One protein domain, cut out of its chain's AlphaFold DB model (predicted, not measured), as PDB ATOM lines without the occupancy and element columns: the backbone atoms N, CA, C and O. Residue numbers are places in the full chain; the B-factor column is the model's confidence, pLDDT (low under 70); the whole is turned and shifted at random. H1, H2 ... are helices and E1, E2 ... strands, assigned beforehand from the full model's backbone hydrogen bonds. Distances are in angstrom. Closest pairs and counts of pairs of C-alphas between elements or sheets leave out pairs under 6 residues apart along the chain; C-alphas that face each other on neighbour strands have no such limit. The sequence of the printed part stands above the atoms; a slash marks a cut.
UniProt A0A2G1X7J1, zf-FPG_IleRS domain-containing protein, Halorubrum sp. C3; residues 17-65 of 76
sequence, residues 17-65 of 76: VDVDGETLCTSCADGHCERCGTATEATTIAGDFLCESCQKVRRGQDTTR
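AT A GLANCE: This is residues 17 to 65 of the 76 residues of the protein "zf-FPG_IleRS domain-containing protein" of Halorubrum sp. C3 (UniProt A0A2G1X7J1). Little regular structure is found here: a two-strand hairpin at one end, a looped middle, residues 26 to 51, and helix H1 at the other end make a rod, with residues 59 to 65 sticking out. The printed part has 49 residues, with two named strands and then one named helix, E1, E2, H1; the class is mixed, with under half of the residues in named elements. It is only just loose, close to compact, with a radius of gyration of the C-alphas of 11.8 A, and spans 41 by 17 by 13 A.

IN THESE COORDINATES: Find C-alpha 17 at (109.006, 154.974, 156.153), where E1, residues 17 to 19, begins. E2 is residues 22 to 25, 9.8 A long. H1, residues 52 to 63, runs 16.5 A to C-alpha 63 at (100.407, 152.143, 184.754).

HOW THE PARTS SIT: E1 and E2 form an antiparallel hairpin, at 135 degrees between directions; look for N 17 and O 24, 2.8 A apart, within hydrogen-bond range. E1 and H1 are apart. In H1 every O i to N i+4 pair is within hydrogen-bond range.

THE WHOLE: The C-alphas of Gly 21 and Arg 65, the two farthest apart, are 41.8 A apart. The printed part has no cut. The link from E2 to H1 is long, 26 residues. Residues 59 to 65 have pLDDT under 70.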
ATOM      1  N   VAL A  17     108.674 156.325 156.600       86.88
ATOM      2  CA  VAL A  17     109.006 154.974 156.153       86.88
ATOM      3  C   VAL A  17     108.978 154.930 154.629       86.88
ATOM      4  O   VAL A  17     108.268 155.707 153.996       86.88
ATOM      5  N   ASP A  18     109.771 154.042 154.041       88.31
ATOM      6  CA  ASP A  18     109.739 153.786 152.602       88.31
ATOM      7  C   ASP A  18     108.837 152.576 152.339       88.31
ATOM      8  O   ASP A  18     109.081 151.497 152.885       88.31
ATOM      9  N   VAL A  19     107.776 152.773 151.558       84.56
ATOM     10  CA  VAL A  19     106.794 151.744 151.196       84.56
ATOM     11  C   VAL A  19     106.647 151.761 149.685       84.56
ATOM     12  O   VAL A  19     106.324 152.794 149.113       84.56
ATOM     13  N   ASP A  20     106.942 150.634 149.034       85.38
ATOM     14  CA  ASP A  20     106.865 150.491 147.572       85.38
ATOM     15  C   ASP A  20     107.655 151.564 146.781       85.38
ATOM     16  O   ASP A  20     107.344 151.870 145.630       85.38
ATOM     17  N   GLY A  21     108.729 152.107 147.373       86.56
ATOM     18  CA  GLY A  21     109.558 153.164 146.783       86.56
ATOM     19  C   GLY A  21     109.030 154.587 146.997       86.56
ATOM     20  O   GLY A  21     109.580 155.530 146.424       86.56
ATOM     21  N   GLU A  22     107.985 154.753 147.808       88.81
ATOM     22  CA  GLU A  22     107.436 156.040 148.219       88.81
ATOM     23  C   GLU A  22     107.750 156.313 149.693       88.81
ATOM     24  O   GLU A  22     107.556 155.474 150.573       88.81
ATOM     25  N   THR A  23     108.216 157.528 149.991       90.12
ATOM     26  CA  THR A  23     108.409 157.966 151.376       90.12
ATOM     27  C   THR A  23     107.068 158.398 151.955       90.12
ATOM     28  O   THR A  23     106.555 159.461 151.613       90.12
ATOM     29  N   LEU A  24     106.507 157.604 152.858       88.75
ATOM     30  CA  LEU A  24     105.235 157.870 153.523       88.75
ATOM     31  C   LEU A  24     105.448 158.097 155.019       88.75
ATOM     32  O   LEU A  24     106.345 157.526 155.634       88.75
ATOM     33  N   CYS A  25     104.623 158.936 155.645       89.19
ATOM     34  CA  CYS A  25     104.575 158.968 157.104       89.19
ATOM     35  C   CYS A  25     103.847 157.730 157.621       89.19
ATOM     36  O   CYS A  25     102.977 157.189 156.948       89.19
ATOM     37  N   THR A  26     104.141 157.307 158.842       85.56
ATOM     38  CA  THR A  26     103.519 156.119 159.447       85.56
ATOM     39  C   THR A  26     102.000 156.206 159.641       85.56
ATOM     40  O   THR A  26     101.379 155.208 159.971       85.56
ATOM     41  N   SER A  27     101.399 157.388 159.475       81.81
ATOM     42  CA  SER A  27      99.939 157.559 159.451       81.81
ATOM     43  C   SER A  27      99.337 157.342 158.059       81.81
ATOM     44  O   SER A  27      98.170 156.983 157.965       81.81
ATOM     45  N   CYS A  28     100.113 157.577 156.997       85.94
ATOM     46  CA  CYS A  28      99.729 157.301 155.608       85.94
ATOM     47  C   CYS A  28     100.193 155.906 155.154       85.94
ATOM     48  O   CYS A  28      99.644 155.352 154.211       85.94
ATOM     49  N   ALA A  29     101.213 155.344 155.805       85.12
ATOM     50  CA  ALA A  29     101.706 154.000 155.557       85.12
ATOM     51  C   ALA A  29     100.933 152.983 156.402       85.12
ATOM     52  O   ALA A  29     101.174 152.847 157.605       85.12
ATOM     53  N   ASP A  30     100.041 152.232 155.762       82.31
ATOM     54  CA  ASP A  30      99.372 151.098 156.394       82.31
ATOM     55  C   ASP A  30     100.379 150.031 156.853       82.31
ATOM     56  O   ASP A  30     101.434 149.815 156.246       82.31
ATOM     57  N   GLY A  31     100.057 149.350 157.955       83.94
ATOM     58  CA  GLY A  31     100.871 148.243 158.456       83.94
ATOM     59  C   GLY A  31     102.235 148.659 159.011       83.94
ATOM     60  O   GLY A  31     103.132 147.824 159.096       83.94
ATOM     61  N   HIS A  32     102.424 149.928 159.383       87.62
ATOM     62  CA  HIS A  32     103.663 150.423 159.984       87.62
ATOM     63  C   HIS A  32     103.399 151.066 161.336       87.62
ATOM     64  O   HIS A  32     102.450 151.817 161.526       87.62
ATOM     65  N   CYS A  33     104.260 150.777 162.309       87.62
ATOM     66  CA  CYS A  33     104.090 151.293 163.654       87.62
ATOM     67  C   CYS A  33     104.239 152.816 163.659       87.62
ATOM     68  O   CYS A  33     105.325 153.317 163.379       87.62
ATOM     69  N   GLU A  34     103.215 153.536 164.114       83.56
ATOM     70  CA  GLU A  34     103.210 155.007 164.172       83.56
ATOM     71  C   GLU A  34     104.357 155.616 164.985       83.56
ATOM     72  O   GLU A  34     104.741 156.766 164.797       83.56
ATOM     73  N   ARG A  35     104.920 154.833 165.909       82.81
ATOM     74  CA  ARG A  35     105.911 155.313 166.868       82.81
ATOM     75  C   ARG A  35     107.348 155.072 166.433       82.81
ATOM     76  O   ARG A  35     108.236 155.821 166.823       82.81
ATOM     77  N   CYS A  36     107.602 153.984 165.712       84.75
ATOM     78  CA  CYS A  36     108.964 153.563 165.376       84.75
ATOM     79  C   CYS A  36     109.155 153.177 163.908       84.75
ATOM     80  O   CYS A  36     110.271 152.847 163.526       84.75
ATOM     81  N   GLY A  37     108.092 153.183 163.101       84.12
ATOM     82  CA  GLY A  37     108.141 152.861 161.675       84.12
ATOM     83  C   GLY A  37     108.367 151.384 161.361       84.12
ATOM     84  O   GLY A  37     108.561 151.028 160.208       84.12
ATOM     85  N   THR A  38     108.361 150.495 162.357       87.50
ATOM     86  CA  THR A  38     108.519 149.054 162.114       87.50
ATOM     87  C   THR A  38     107.253 148.483 161.486       87.50
ATOM     88  O   THR A  38     106.165 148.734 162.008       87.50
ATOM     89  N   ALA A  39     107.397 147.680 160.430       86.19
ATOM     90  CA  ALA A  39     106.287 146.935 159.845       86.19
ATOM     91  C   ALA A  39     105.584 146.080 160.917       86.19
ATOM     92  O   ALA A  39     106.229 145.367 161.691       86.19
ATOM     93  N   THR A  40     104.266 146.203 161.012       84.56
ATOM     94  CA  THR A  40     103.429 145.554 162.018       84.56
ATOM     95  C   THR A  40     102.003 145.398 161.507       84.56
ATOM     96  O   THR A  40     101.384 146.343 161.037       84.56
ATOM     97  N   GLU A  41     101.440 144.212 161.693       84.50
ATOM     98  CA  GLU A  41     100.009 143.943 161.502       84.50
ATOM     99  C   GLU A  41      99.185 144.208 162.776       84.50
ATOM    100  O   GLU A  41      97.957 144.237 162.744       84.50
ATOM    101  N   ALA A  42      99.857 144.423 163.913       82.56
ATOM    102  CA  ALA A  42      99.202 144.708 165.179       82.56
ATOM    103  C   ALA A  42      98.611 146.127 165.199       82.56
ATOM    104  O   ALA A  42      99.340 147.124 165.160       82.56
ATOM    105  N   THR A  43      97.289 146.198 165.338       80.75
ATOM    106  CA  THR A  43      96.529 147.430 165.563       80.75
ATOM    107  C   THR A  43      96.059 147.516 167.011       80.75
ATOM    108  O   THR A  43      95.874 146.512 167.707       80.75
ATOM    109  N   THR A  44      95.906 148.736 167.514       78.88
ATOM    110  CA  THR A  44      95.287 148.983 168.815       78.88
ATOM    111  C   THR A  44      93.772 149.117 168.672       78.88
ATOM    112  O   THR A  44      93.242 149.292 167.578       78.88
ATOM    113  N   ILE A  45      93.057 149.098 169.801       78.94
ATOM    114  CA  ILE A  45      91.598 149.313 169.842       78.94
ATOM    115  C   ILE A  45      91.204 150.693 169.279       78.94
ATOM    116  O   ILE A  45      90.086 150.854 168.800       78.94
ATOM    117  N   ALA A  46      92.109 151.678 169.312       77.19
ATOM    118  CA  ALA A  46      91.876 153.009 168.752       77.19
ATOM    119  C   ALA A  46      92.007 153.065 167.214       77.19
ATOM    120  O   ALA A  46      91.700 154.096 166.628       77.19
ATOM    121  N   GLY A  47      92.434 151.974 166.564       76.19
ATOM    122  CA  GLY A  47      92.702 151.924 165.121       76.19
ATOM    123  C   GLY A  47      94.152 152.236 164.739       76.19
ATOM    124  O   GLY A  47      94.525 152.075 163.586       76.19
ATOM    125  N   ASP A  48      94.978 152.616 165.712       79.75
ATOM    126  CA  ASP A  48      96.398 152.933 165.539       79.75
ATOM    127  C   ASP A  48      97.249 151.683 165.241       79.75
ATOM    128  O   ASP A  48      97.126 150.673 165.947       79.75
ATOM    129  N   PHE A  49      98.177 151.748 164.280       84.56
ATOM    130  CA  PHE A  49      99.179 150.696 164.068       84.56
ATOM    131  C   PHE A  49     100.311 150.833 165.084       84.56
ATOM    132  O   PHE A  49     101.141 151.743 165.027       84.56
ATOM    133  N   LEU A  50     100.399 149.891 166.020       84.69
ATOM    134  CA  LEU A  50     101.410 149.922 167.070       84.69
ATOM    135  C   LEU A  50     101.977 148.521 167.275       84.69
ATOM    136  O   LEU A  50     101.251 147.612 167.671       84.69
ATOM    137  N   CYS A  51     103.281 148.341 167.053       87.94
ATOM    138  CA  CYS A  51     103.921 147.043 167.261       87.94
ATOM    139  C   CYS A  51     103.861 146.628 168.740       87.94
ATOM    140  O   CYS A  51     103.807 147.482 169.632       87.94
ATOM    141  N   GLU A  52     103.906 145.324 169.028       85.44
ATOM    142  CA  GLU A  52     103.752 144.804 170.398       85.44
ATOM    143  C   GLU A  52     104.718 145.445 171.403       85.44
ATOM    144  O   GLU A  52     104.348 145.736 172.541       85.44
ATOM    145  N   SER A  53     105.959 145.706 170.986       84.94
ATOM    146  CA  SER A  53     106.966 146.385 171.805       84.94
ATOM    147  C   SER A  53     106.531 147.805 172.170       84.94
ATOM    148  O   SER A  53     106.625 148.213 173.328       84.94
ATOM    149  N   CYS A  54     105.994 148.553 171.204       84.25
ATOM    150  CA  CYS A  54     105.491 149.901 171.431       84.25
ATOM    151  C   CYS A  54     104.201 149.910 172.260       84.25
ATOM    152  O   CYS A  54     104.047 150.775 173.125       84.25
ATOM    153  N   GLN A  55     103.338 148.905 172.094       82.94
ATOM    154  CA  GLN A  55     102.171 148.697 172.953       82.94
ATOM    155  C   GLN A  55     102.566 148.401 174.404       82.94
ATOM    156  O   GLN A  55     101.985 148.979 175.320       82.94
ATOM    157  N   LYS A  56     103.572 147.550 174.637       82.19
ATOM    158  CA  LYS A  56     104.078 147.241 175.988       82.19
ATOM    159  C   LYS A  56     104.620 148.483 176.691       82.19
ATOM    160  O   LYS A  56     104.308 148.694 177.858       82.19
ATOM    161  N   VAL A  57     105.365 149.336 175.982       80.06
ATOM    162  CA  VAL A  57     105.852 150.607 176.547       80.06
ATOM    163  C   VAL A  57     104.693 151.545 176.889       80.06
ATOM    164  O   VAL A  57     104.693 152.121 177.972       80.06
ATOM    165  N   ARG A  58     103.686 151.669 176.010       71.62
ATOM    166  CA  ARG A  58     102.492 152.492 176.274       71.62
ATOM    167  C   ARG A  58     101.723 151.986 177.501       71.62
ATOM    168  O   ARG A  58     101.367 152.784 178.356       71.62
ATOM    169  N   ARG A  59     101.551 150.663 177.637       68.38
ATOM    170  CA  ARG A  59     100.953 150.035 178.832       68.38
ATOM    171  C   ARG A  59     101.770 150.310 180.095       68.38
ATOM    172  O   ARG A  59     101.184 150.629 181.118       68.38
ATOM    173  N   GLY A  60     103.099 150.229 180.016       60.62
ATOM    174  CA  GLY A  60     103.987 150.545 181.136       60.62
ATOM    175  C   GLY A  60     103.849 151.995 181.608       60.62
ATOM    176  O   GLY A  60     103.707 152.221 182.805       60.62
ATOM    177  N   GLN A  61     103.809 152.959 180.680       58.53
ATOM    178  CA  GLN A  61     103.619 154.382 180.998       58.53
ATOM    179  C   GLN A  61     102.225 154.715 181.550       58.53
ATOM    180  O   GLN A  61     102.115 155.561 182.430       58.53
ATOM    181  N   ASP A  62     101.171 154.052 181.066       54.81
ATOM    182  CA  ASP A  62      99.805 154.251 181.573       54.81
ATOM    183  C   ASP A  62      99.661 153.751 183.027       54.81
ATOM    184  O   ASP A  62      98.951 154.341 183.839       54.81
ATOM    185  N   THR A  63     100.418 152.709 183.395       51.53
ATOM    186  CA  THR A  63     100.407 152.143 184.754       51.53
ATOM    187  C   THR A  63     101.299 152.866 185.765       51.53
ATOM    188  O   THR A  63     101.080 152.706 186.961       51.53
ATOM    189  N   THR A  64     102.260 153.695 185.341       52.31
ATOM    190  CA  THR A  64     103.144 154.455 186.252       52.31
ATOM    191  C   THR A  64     102.551 155.802 186.672       52.31
ATOM    192  O   THR A  64     103.277 156.779 186.849       52.31
ATOM    193  N   ARG A  65     101.226 155.891 186.859       51.75
ATOM    194  CA  ARG A  65     100.553 157.067 187.447       51.75
ATOM    195  C   ARG A  65     100.854 157.182 188.953       51.75
ATOM    196  O   ARG A  65      99.942 157.260 189.769       51.75
TER     197      ARG A  65